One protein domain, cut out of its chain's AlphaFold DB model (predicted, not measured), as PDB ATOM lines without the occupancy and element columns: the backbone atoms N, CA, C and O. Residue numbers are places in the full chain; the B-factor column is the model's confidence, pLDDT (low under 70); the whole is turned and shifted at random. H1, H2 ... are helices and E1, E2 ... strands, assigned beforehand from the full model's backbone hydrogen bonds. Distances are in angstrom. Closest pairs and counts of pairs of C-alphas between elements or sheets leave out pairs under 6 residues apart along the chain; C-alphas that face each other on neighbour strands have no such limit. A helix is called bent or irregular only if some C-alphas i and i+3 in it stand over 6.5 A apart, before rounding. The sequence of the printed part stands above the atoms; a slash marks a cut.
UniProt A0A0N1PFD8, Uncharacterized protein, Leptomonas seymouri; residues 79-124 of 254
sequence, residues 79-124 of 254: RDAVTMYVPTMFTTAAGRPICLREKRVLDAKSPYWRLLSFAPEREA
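What this domain is: This is residues 79 to 124 of the 254 residues of an uncharacterized protein of Leptomonas seymouri (UniProt A0A0N1PFD8). A long, bent antiparallel hairpin of E1 and E2 makes most of the length; past residue 107, where E2 stops at the hairpin's open side, the backbone turns off into two short helices, H1 near Leu 106 of E2 and then H2 in a tail, residues 118 to 124, that sticks out. The printed part has 46 residues, in the order E1, E2, H1, H2, of mixed class, helices and strands. It is extended, with a radius of gyration of the C-alphas of 15.1 A and spans of 45 by 26 by 15 A.

Where its parts are: Find C-alpha 81 at (-10.605, 34.363, -17.289); from there E1 runs 32.7 A to residue 93 and bends by 64 degrees at residue 90. E2, residues 96 to 107, runs 34.1 A. H1 is residues 113 to 117, 6.4 A; H2 is residues 120 to 124, 6.8 A, ending at C-alpha 124 (-23.694, 47.730, -36.699).

How they stand to each other: Look across the hairpin: E1 and E2 are antiparallel at 161 degrees, with N 82 and O 106 2.8 A apart, within hydrogen-bond range. The closest C-alphas of E2 and H1, Leu 106 and Trp 113, are 6.3 A apart. H1 and H2 are apart. In H1 and H2 every O i to N i+4 pair is within hydrogen-bond range.

The domain as a whole: The farthest C-alphas, Ala 94 and Ala 124, are 46.7 A apart. The printed part has no cut, and its three links are tight. Look for pLDDT under 70 at residue 79 and residues 117 to 124.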
ATOM      1  N   ARG A  79      -4.737  35.620 -18.859       56.88
ATOM      2  CA  ARG A  79      -5.405  36.929 -18.804       56.88
ATOM      3  C   ARG A  79      -6.858  36.884 -19.296       56.88
ATOM      4  O   ARG A  79      -7.541  37.898 -19.240       56.88
ATOM      5  N   ASP A  80      -7.336  35.709 -19.688       71.38
ATOM      6  CA  ASP A  80      -8.614  35.498 -20.352       71.38
ATOM      7  C   ASP A  80      -9.554  34.646 -19.488       71.38
ATOM      8  O   ASP A  80     -10.175  33.698 -19.966       71.38
ATOM      9  N   ALA A  81      -9.616  34.943 -18.187       79.19
ATOM     10  CA  ALA A  81     -10.605  34.363 -17.289       79.19
ATOM     11  C   ALA A  81     -11.395  35.467 -16.572       79.19
ATOM     12  O   ALA A  81     -10.834  36.320 -15.887       79.19
ATOM     13  N   VAL A  82     -12.720  35.441 -16.715       84.88
ATOM     14  CA  VAL A  82     -13.660  36.366 -16.075       84.88
ATOM     15  C   VAL A  82     -14.488  35.588 -15.071       84.88
ATOM     16  O   VAL A  82     -15.112  34.583 -15.391       84.88
ATOM     17  N   THR A  83     -14.525  36.066 -13.833       89.06
ATOM     18  CA  THR A  83     -15.411  35.503 -12.813       89.06
ATOM     19  C   THR A  83     -16.742  36.243 -12.820       89.06
ATOM     20  O   THR A  83     -16.765  37.467 -12.689       89.06
ATOM     21  N   MET A  84     -17.852  35.514 -12.919       87.94
ATOM     22  CA  MET A  84     -19.199  36.080 -12.860       87.94
ATOM     23  C   MET A  84     -20.118  35.296 -11.919       87.94
ATOM     24  O   MET A  84     -19.880  34.128 -11.622       87.94
ATOM     25  N   TYR A  85     -21.186  35.945 -11.460       89.81
ATOM     26  CA  TYR A  85     -22.243  35.308 -10.675       89.81
ATOM     27  C   TYR A  85     -23.455  35.062 -11.565       89.81
ATOM     28  O   TYR A  85     -24.057  36.018 -12.056       89.81
ATOM     29  N   VAL A  86     -23.811  33.798 -11.763       88.50
ATOM     30  CA  VAL A  86     -24.924  33.390 -12.629       88.50
ATOM     31  C   VAL A  86     -26.118  33.000 -11.756       88.50
ATOM     32  O   VAL A  86     -25.940  32.187 -10.848       88.50
ATOM     33  N   PRO A  87     -27.321  33.559 -11.985       91.50
ATOM     34  CA  PRO A  87     -28.546  33.076 -11.351       91.50
ATOM     35  C   PRO A  87     -28.759  31.594 -11.666       91.50
ATOM     36  O   PRO A  87     -28.818  31.223 -12.836       91.50
ATOM     37  N   THR A  88     -28.867  30.752 -10.642       93.12
ATOM     38  CA  THR A  88     -29.112  29.310 -10.822       93.12
ATOM     39  C   THR A  88     -30.495  28.897 -10.359       93.12
ATOM     40  O   THR A  88     -31.088  27.991 -10.933       93.12
ATOM     41  N   MET A  89     -31.023  29.563  -9.335       95.56
ATOM     42  CA  MET A  89     -32.319  29.233  -8.759       95.56
ATOM     43  C   MET A  89     -32.959  30.473  -8.146       95.56
ATOM     44  O   MET A  89     -32.280  31.331  -7.578       95.56
ATOM     45  N   PHE A  90     -34.280  30.547  -8.225       95.06
ATOM     46  CA  PHE A  90     -35.083  31.498  -7.470       95.06
ATOM     47  C   PHE A  90     -35.856  30.718  -6.412       95.06
ATOM     48  O   PHE A  90     -36.450  29.688  -6.713       95.06
ATOM     49  N   THR A  91     -35.801  31.175  -5.168       96.25
ATOM     50  CA  THR A  91     -36.469  30.529  -4.032       96.25
ATOM     51  C   THR A  91     -37.012  31.590  -3.079       96.25
ATOM     52  O   THR A  91     -36.892  32.787  -3.347       96.25
ATOM     53  N   THR A  92     -37.634  31.186  -1.978       97.44
ATOM     54  CA  THR A  92     -38.135  32.090  -0.943       97.44
ATOM     55  C   THR A  92     -37.475  31.791   0.400       97.44
ATOM     56  O   THR A  92     -37.285  30.641   0.782       97.44
ATOM     57  N   ALA A  93     -37.108  32.840   1.136       93.88
ATOM     58  CA  ALA A  93     -36.594  32.742   2.500       93.88
ATOM     59  C   ALA A  93     -37.320  33.763   3.378       93.88
ATOM     60  O   ALA A  93     -37.403  34.940   3.021       93.88
ATOM     61  N   ALA A  94     -37.891  33.313   4.500       93.88
ATOM     62  CA  ALA A  94     -38.730  34.140   5.380       93.88
ATOM     63  C   ALA A  94     -39.856  34.887   4.623       93.88
ATOM     64  O   ALA A  94     -40.094  36.075   4.841       93.88
ATOM     65  N   GLY A  95     -40.500  34.204   3.668       96.19
ATOM     66  CA  GLY A  95     -41.569  34.773   2.838       96.19
ATOM     67  C   GLY A  95     -41.104  35.796   1.795       96.19
ATOM     68  O   GLY A  95     -41.939  36.446   1.169       96.19
ATOM     69  N   ARG A  96     -39.791  35.968   1.586       94.56
ATOM     70  CA  ARG A  96     -39.235  36.905   0.599       94.56
ATOM     71  C   ARG A  96     -38.598  36.161  -0.569       94.56
ATOM     72  O   ARG A  96     -37.853  35.215  -0.316       94.56
ATOM     73  N   PRO A  97     -38.820  36.592  -1.823       92.38
ATOM     74  CA  PRO A  97     -38.137  36.009  -2.967       92.38
ATOM     75  C   PRO A  97     -36.642  36.337  -2.909       92.38
ATOM     76  O   PRO A  97     -36.248  37.489  -2.718       92.38
ATOM     77  N   ILE A  98     -35.813  35.318  -3.089       95.88
ATOM     78  CA  ILE A  98     -34.357  35.410  -3.168       95.88
ATOM     79  C   ILE A  98     -33.854  34.689  -4.424       95.88
ATOM     80  O   ILE A  98     -34.456  33.733  -4.909       95.88
ATOM     81  N   CYS A  99     -32.729  35.158  -4.963       95.94
ATOM     82  CA  CYS A  99     -32.054  34.555  -6.109       95.94
ATOM     83  C   CYS A  99     -30.733  33.947  -5.639       95.94
ATOM     84  O   CYS A  99     -29.850  34.672  -5.173       95.94
ATOM     85  N   LEU A 100     -30.602  32.630  -5.767       95.62
ATOM     86  CA  LEU A 100     -29.346  31.929  -5.553       95.62
ATOM     87  C   LEU A 100     -28.475  32.093  -6.797       95.62
ATOM     88  O   LEU A 100     -28.932  31.931  -7.934       95.62
ATOM     89  N   ARG A 101     -27.216  32.458  -6.567       94.00
ATOM     90  CA  ARG A 101     -26.235  32.700  -7.620       94.00
ATOM     91  C   ARG A 101     -25.028  31.812  -7.407       94.00
ATOM     92  O   ARG A 101     -24.508  31.724  -6.298       94.00
ATOM     93  N   GLU A 102     -24.553  31.217  -8.484       94.56
ATOM     94  CA  GLU A 102     -23.326  30.432  -8.497       94.56
ATOM     95  C   GLU A 102     -22.184  31.286  -9.044       94.56
ATOM     96  O   GLU A 102     -22.338  32.001 -10.039       94.56
ATOM     97  N   LYS A 103     -21.028  31.222  -8.384       92.94
ATOM     98  CA  LYS A 103     -19.806  31.860  -8.866       92.94
ATOM     99  C   LYS A 103     -19.184  30.968  -9.935       92.94
ATOM    100  O   LYS A 103     -18.713  29.880  -9.622       92.94
ATOM    101  N   ARG A 104     -19.139  31.446 -11.176       89.25
ATOM    102  CA  ARG A 104     -18.519  30.740 -12.301       89.25
ATOM    103  C   ARG A 104     -17.310  31.495 -12.816       89.25
ATOM    104  O   ARG A 104     -17.320  32.723 -12.897       89.25
ATOM    105  N   VAL A 105     -16.280  30.744 -13.179       89.75
ATOM    106  CA  VAL A 105     -15.119  31.257 -13.900       89.75
ATOM    107  C   VAL A 105     -15.327  30.917 -15.367       89.75
ATOM    108  O   VAL A 105     -15.430  29.747 -15.727       89.75
ATOM    109  N   LEU A 106     -15.456  31.945 -16.196       88.62
ATOM    110  CA  LEU A 106     -15.500  31.819 -17.643       88.62
ATOM    111  C   LEU A 106     -14.094  32.027 -18.172       88.62
ATOM    112  O   LEU A 106     -13.544  33.116 -18.035       88.62
ATOM    113  N   ASP A 107     -13.526  30.990 -18.761       88.88
ATOM    114  CA  ASP A 107     -12.289  31.080 -19.520       88.88
ATOM    115  C   ASP A 107     -12.582  31.314 -21.011       88.88
ATOM    116  O   ASP A 107     -13.726  31.220 -21.461       88.88
ATOM    117  N   ALA A 108     -11.535  31.563 -21.799       83.69
ATOM    118  CA  ALA A 108     -11.632  31.707 -23.253       83.69
ATOM    119  C   ALA A 108     -12.258  30.499 -23.984       83.69
ATOM    120  O   ALA A 108     -12.692  30.625 -25.129       83.69
ATOM    121  N   LYS A 109     -12.291  29.322 -23.345       82.50
ATOM    122  CA  LYS A 109     -12.869  28.090 -23.901       82.50
ATOM    123  C   LYS A 109     -14.362  27.968 -23.605       82.50
ATOM    124  O   LYS A 109     -15.043  27.166 -24.245       82.50
ATOM    125  N   SER A 110     -14.878  28.750 -22.663       81.81
ATOM    126  CA  SER A 110     -16.284  28.736 -22.304       81.81
ATOM    127  C   SER A 110     -17.154  29.194 -23.481       81.81
ATOM    128  O   SER A 110     -16.870  30.230 -24.090       81.81
ATOM    129  N   PRO A 111     -18.273  28.508 -23.778       78.50
ATOM    130  CA  PRO A 111     -19.200  28.953 -24.820       78.50
ATOM    131  C   PRO A 111     -19.762  30.357 -24.542       78.50
ATOM    132  O   PRO A 111     -20.098  31.089 -25.472       78.50
ATOM    133  N   TYR A 112     -19.808  30.765 -23.271       76.06
ATOM    134  CA  TYR A 112     -20.283  32.082 -22.844       76.06
ATOM    135  C   TYR A 112     -19.240  33.193 -23.003       76.06
ATOM    136  O   TYR A 112     -19.603  34.368 -22.998       76.06
ATOM    137  N   TRP A 113     -17.960  32.853 -23.192       82.38
ATOM    138  CA  TRP A 113     -16.898  33.838 -23.414       82.38
ATOM    139  C   TRP A 113     -17.172  34.702 -24.645       82.38
ATOM    140  O   TRP A 113     -16.988  35.919 -24.617       82.38
ATOM    141  N   ARG A 114     -17.719  34.083 -25.701       75.19
ATOM    142  CA  ARG A 114     -18.097  34.774 -26.940       75.19
ATOM    143  C   ARG A 114     -19.102  35.894 -26.688       75.19
ATOM    144  O   ARG A 114     -18.944  36.967 -27.259       75.19
ATOM    145  N   LEU A 115     -20.069  35.675 -25.795       75.94
ATOM    146  CA  LEU A 115     -21.086  36.672 -25.443       75.94
ATOM    147  C   LEU A 115     -20.487  37.879 -24.715       75.94
ATOM    148  O   LEU A 115     -20.976  38.989 -24.884       75.94
ATOM    149  N   LEU A 116     -19.422  37.681 -23.931       75.31
ATOM    150  CA  LEU A 116     -18.719  38.778 -23.259       75.31
ATOM    151  C   LEU A 116     -17.830  39.576 -24.216       75.31
ATOM    152  O   LEU A 116     -17.637  40.774 -24.025       75.31
ATOM    153  N   SER A 117     -17.282  38.919 -25.240       67.00
ATOM    154  CA  SER A 117     -16.456  39.571 -26.261       67.00
ATOM    155  C   SER A 117     -17.261  40.259 -27.369       67.00
ATOM    156  O   SER A 117     -16.694  41.033 -28.142       67.00
ATOM    157  N   PHE A 118     -18.563  39.982 -27.467       59.44
ATOM    158  CA  PHE A 118     -19.407  40.547 -28.510       59.44
ATOM    159  C   PHE A 118     -19.877  41.948 -28.110       59.44
ATOM    160  O   PHE A 118     -20.758  42.112 -27.271       59.44
ATOM    161  N   ALA A 119     -19.269  42.970 -28.708       57.78
ATOM    162  CA  ALA A 119     -19.737  44.346 -28.606       57.78
ATOM    163  C   ALA A 119     -20.704  44.622 -29.775       57.78
ATOM    164  O   ALA A 119     -20.228  44.797 -30.900       57.78
ATOM    165  N   PRO A 120     -22.030  44.681 -29.550       54.06
ATOM    166  CA  PRO A 120     -23.013  44.827 -30.631       54.06
ATOM    167  C   PRO A 120     -22.827  46.120 -31.445       54.06
ATOM    168  O   PRO A 120     -23.115  46.157 -32.637       54.06
ATOM    169  N   GLU A 121     -22.256  47.166 -30.844       57.88
ATOM    170  CA  GLU A 121     -21.987  48.444 -31.518       57.88
ATOM    171  C   GLU A 121     -20.928  48.342 -32.631       57.88
ATOM    172  O   GLU A 121     -20.928  49.148 -33.559       57.88
ATOM    173  N   ARG A 122     -20.031  47.346 -32.573       53.16
ATOM    174  CA  ARG A 122     -18.989  47.165 -33.598       53.16
ATOM    175  C   ARG A 122     -19.494  46.483 -34.863       53.16
ATOM    176  O   ARG A 122     -18.907  46.690 -35.919       53.16
ATOM    177  N   GLU A 123     -20.558  45.695 -34.774       51.28
ATOM    178  CA  GLU A 123     -21.103  44.980 -35.932       51.28
ATOM    179  C   GLU A 123     -22.083  45.857 -36.727       51.28
ATOM    180  O   GLU A 123     -22.082  45.830 -37.957       51.28
ATOM    181  N   ALA A 124     -22.817  46.750 -36.049       53.19
ATOM    182  CA  ALA A 124     -23.694  47.730 -36.699       53.19
ATOM    183  C   ALA A 124     -22.938  48.733 -37.599       53.19
ATOM    184  O   ALA A 124     -23.516  49.274 -38.537       53.19
TER     185      ALA A 124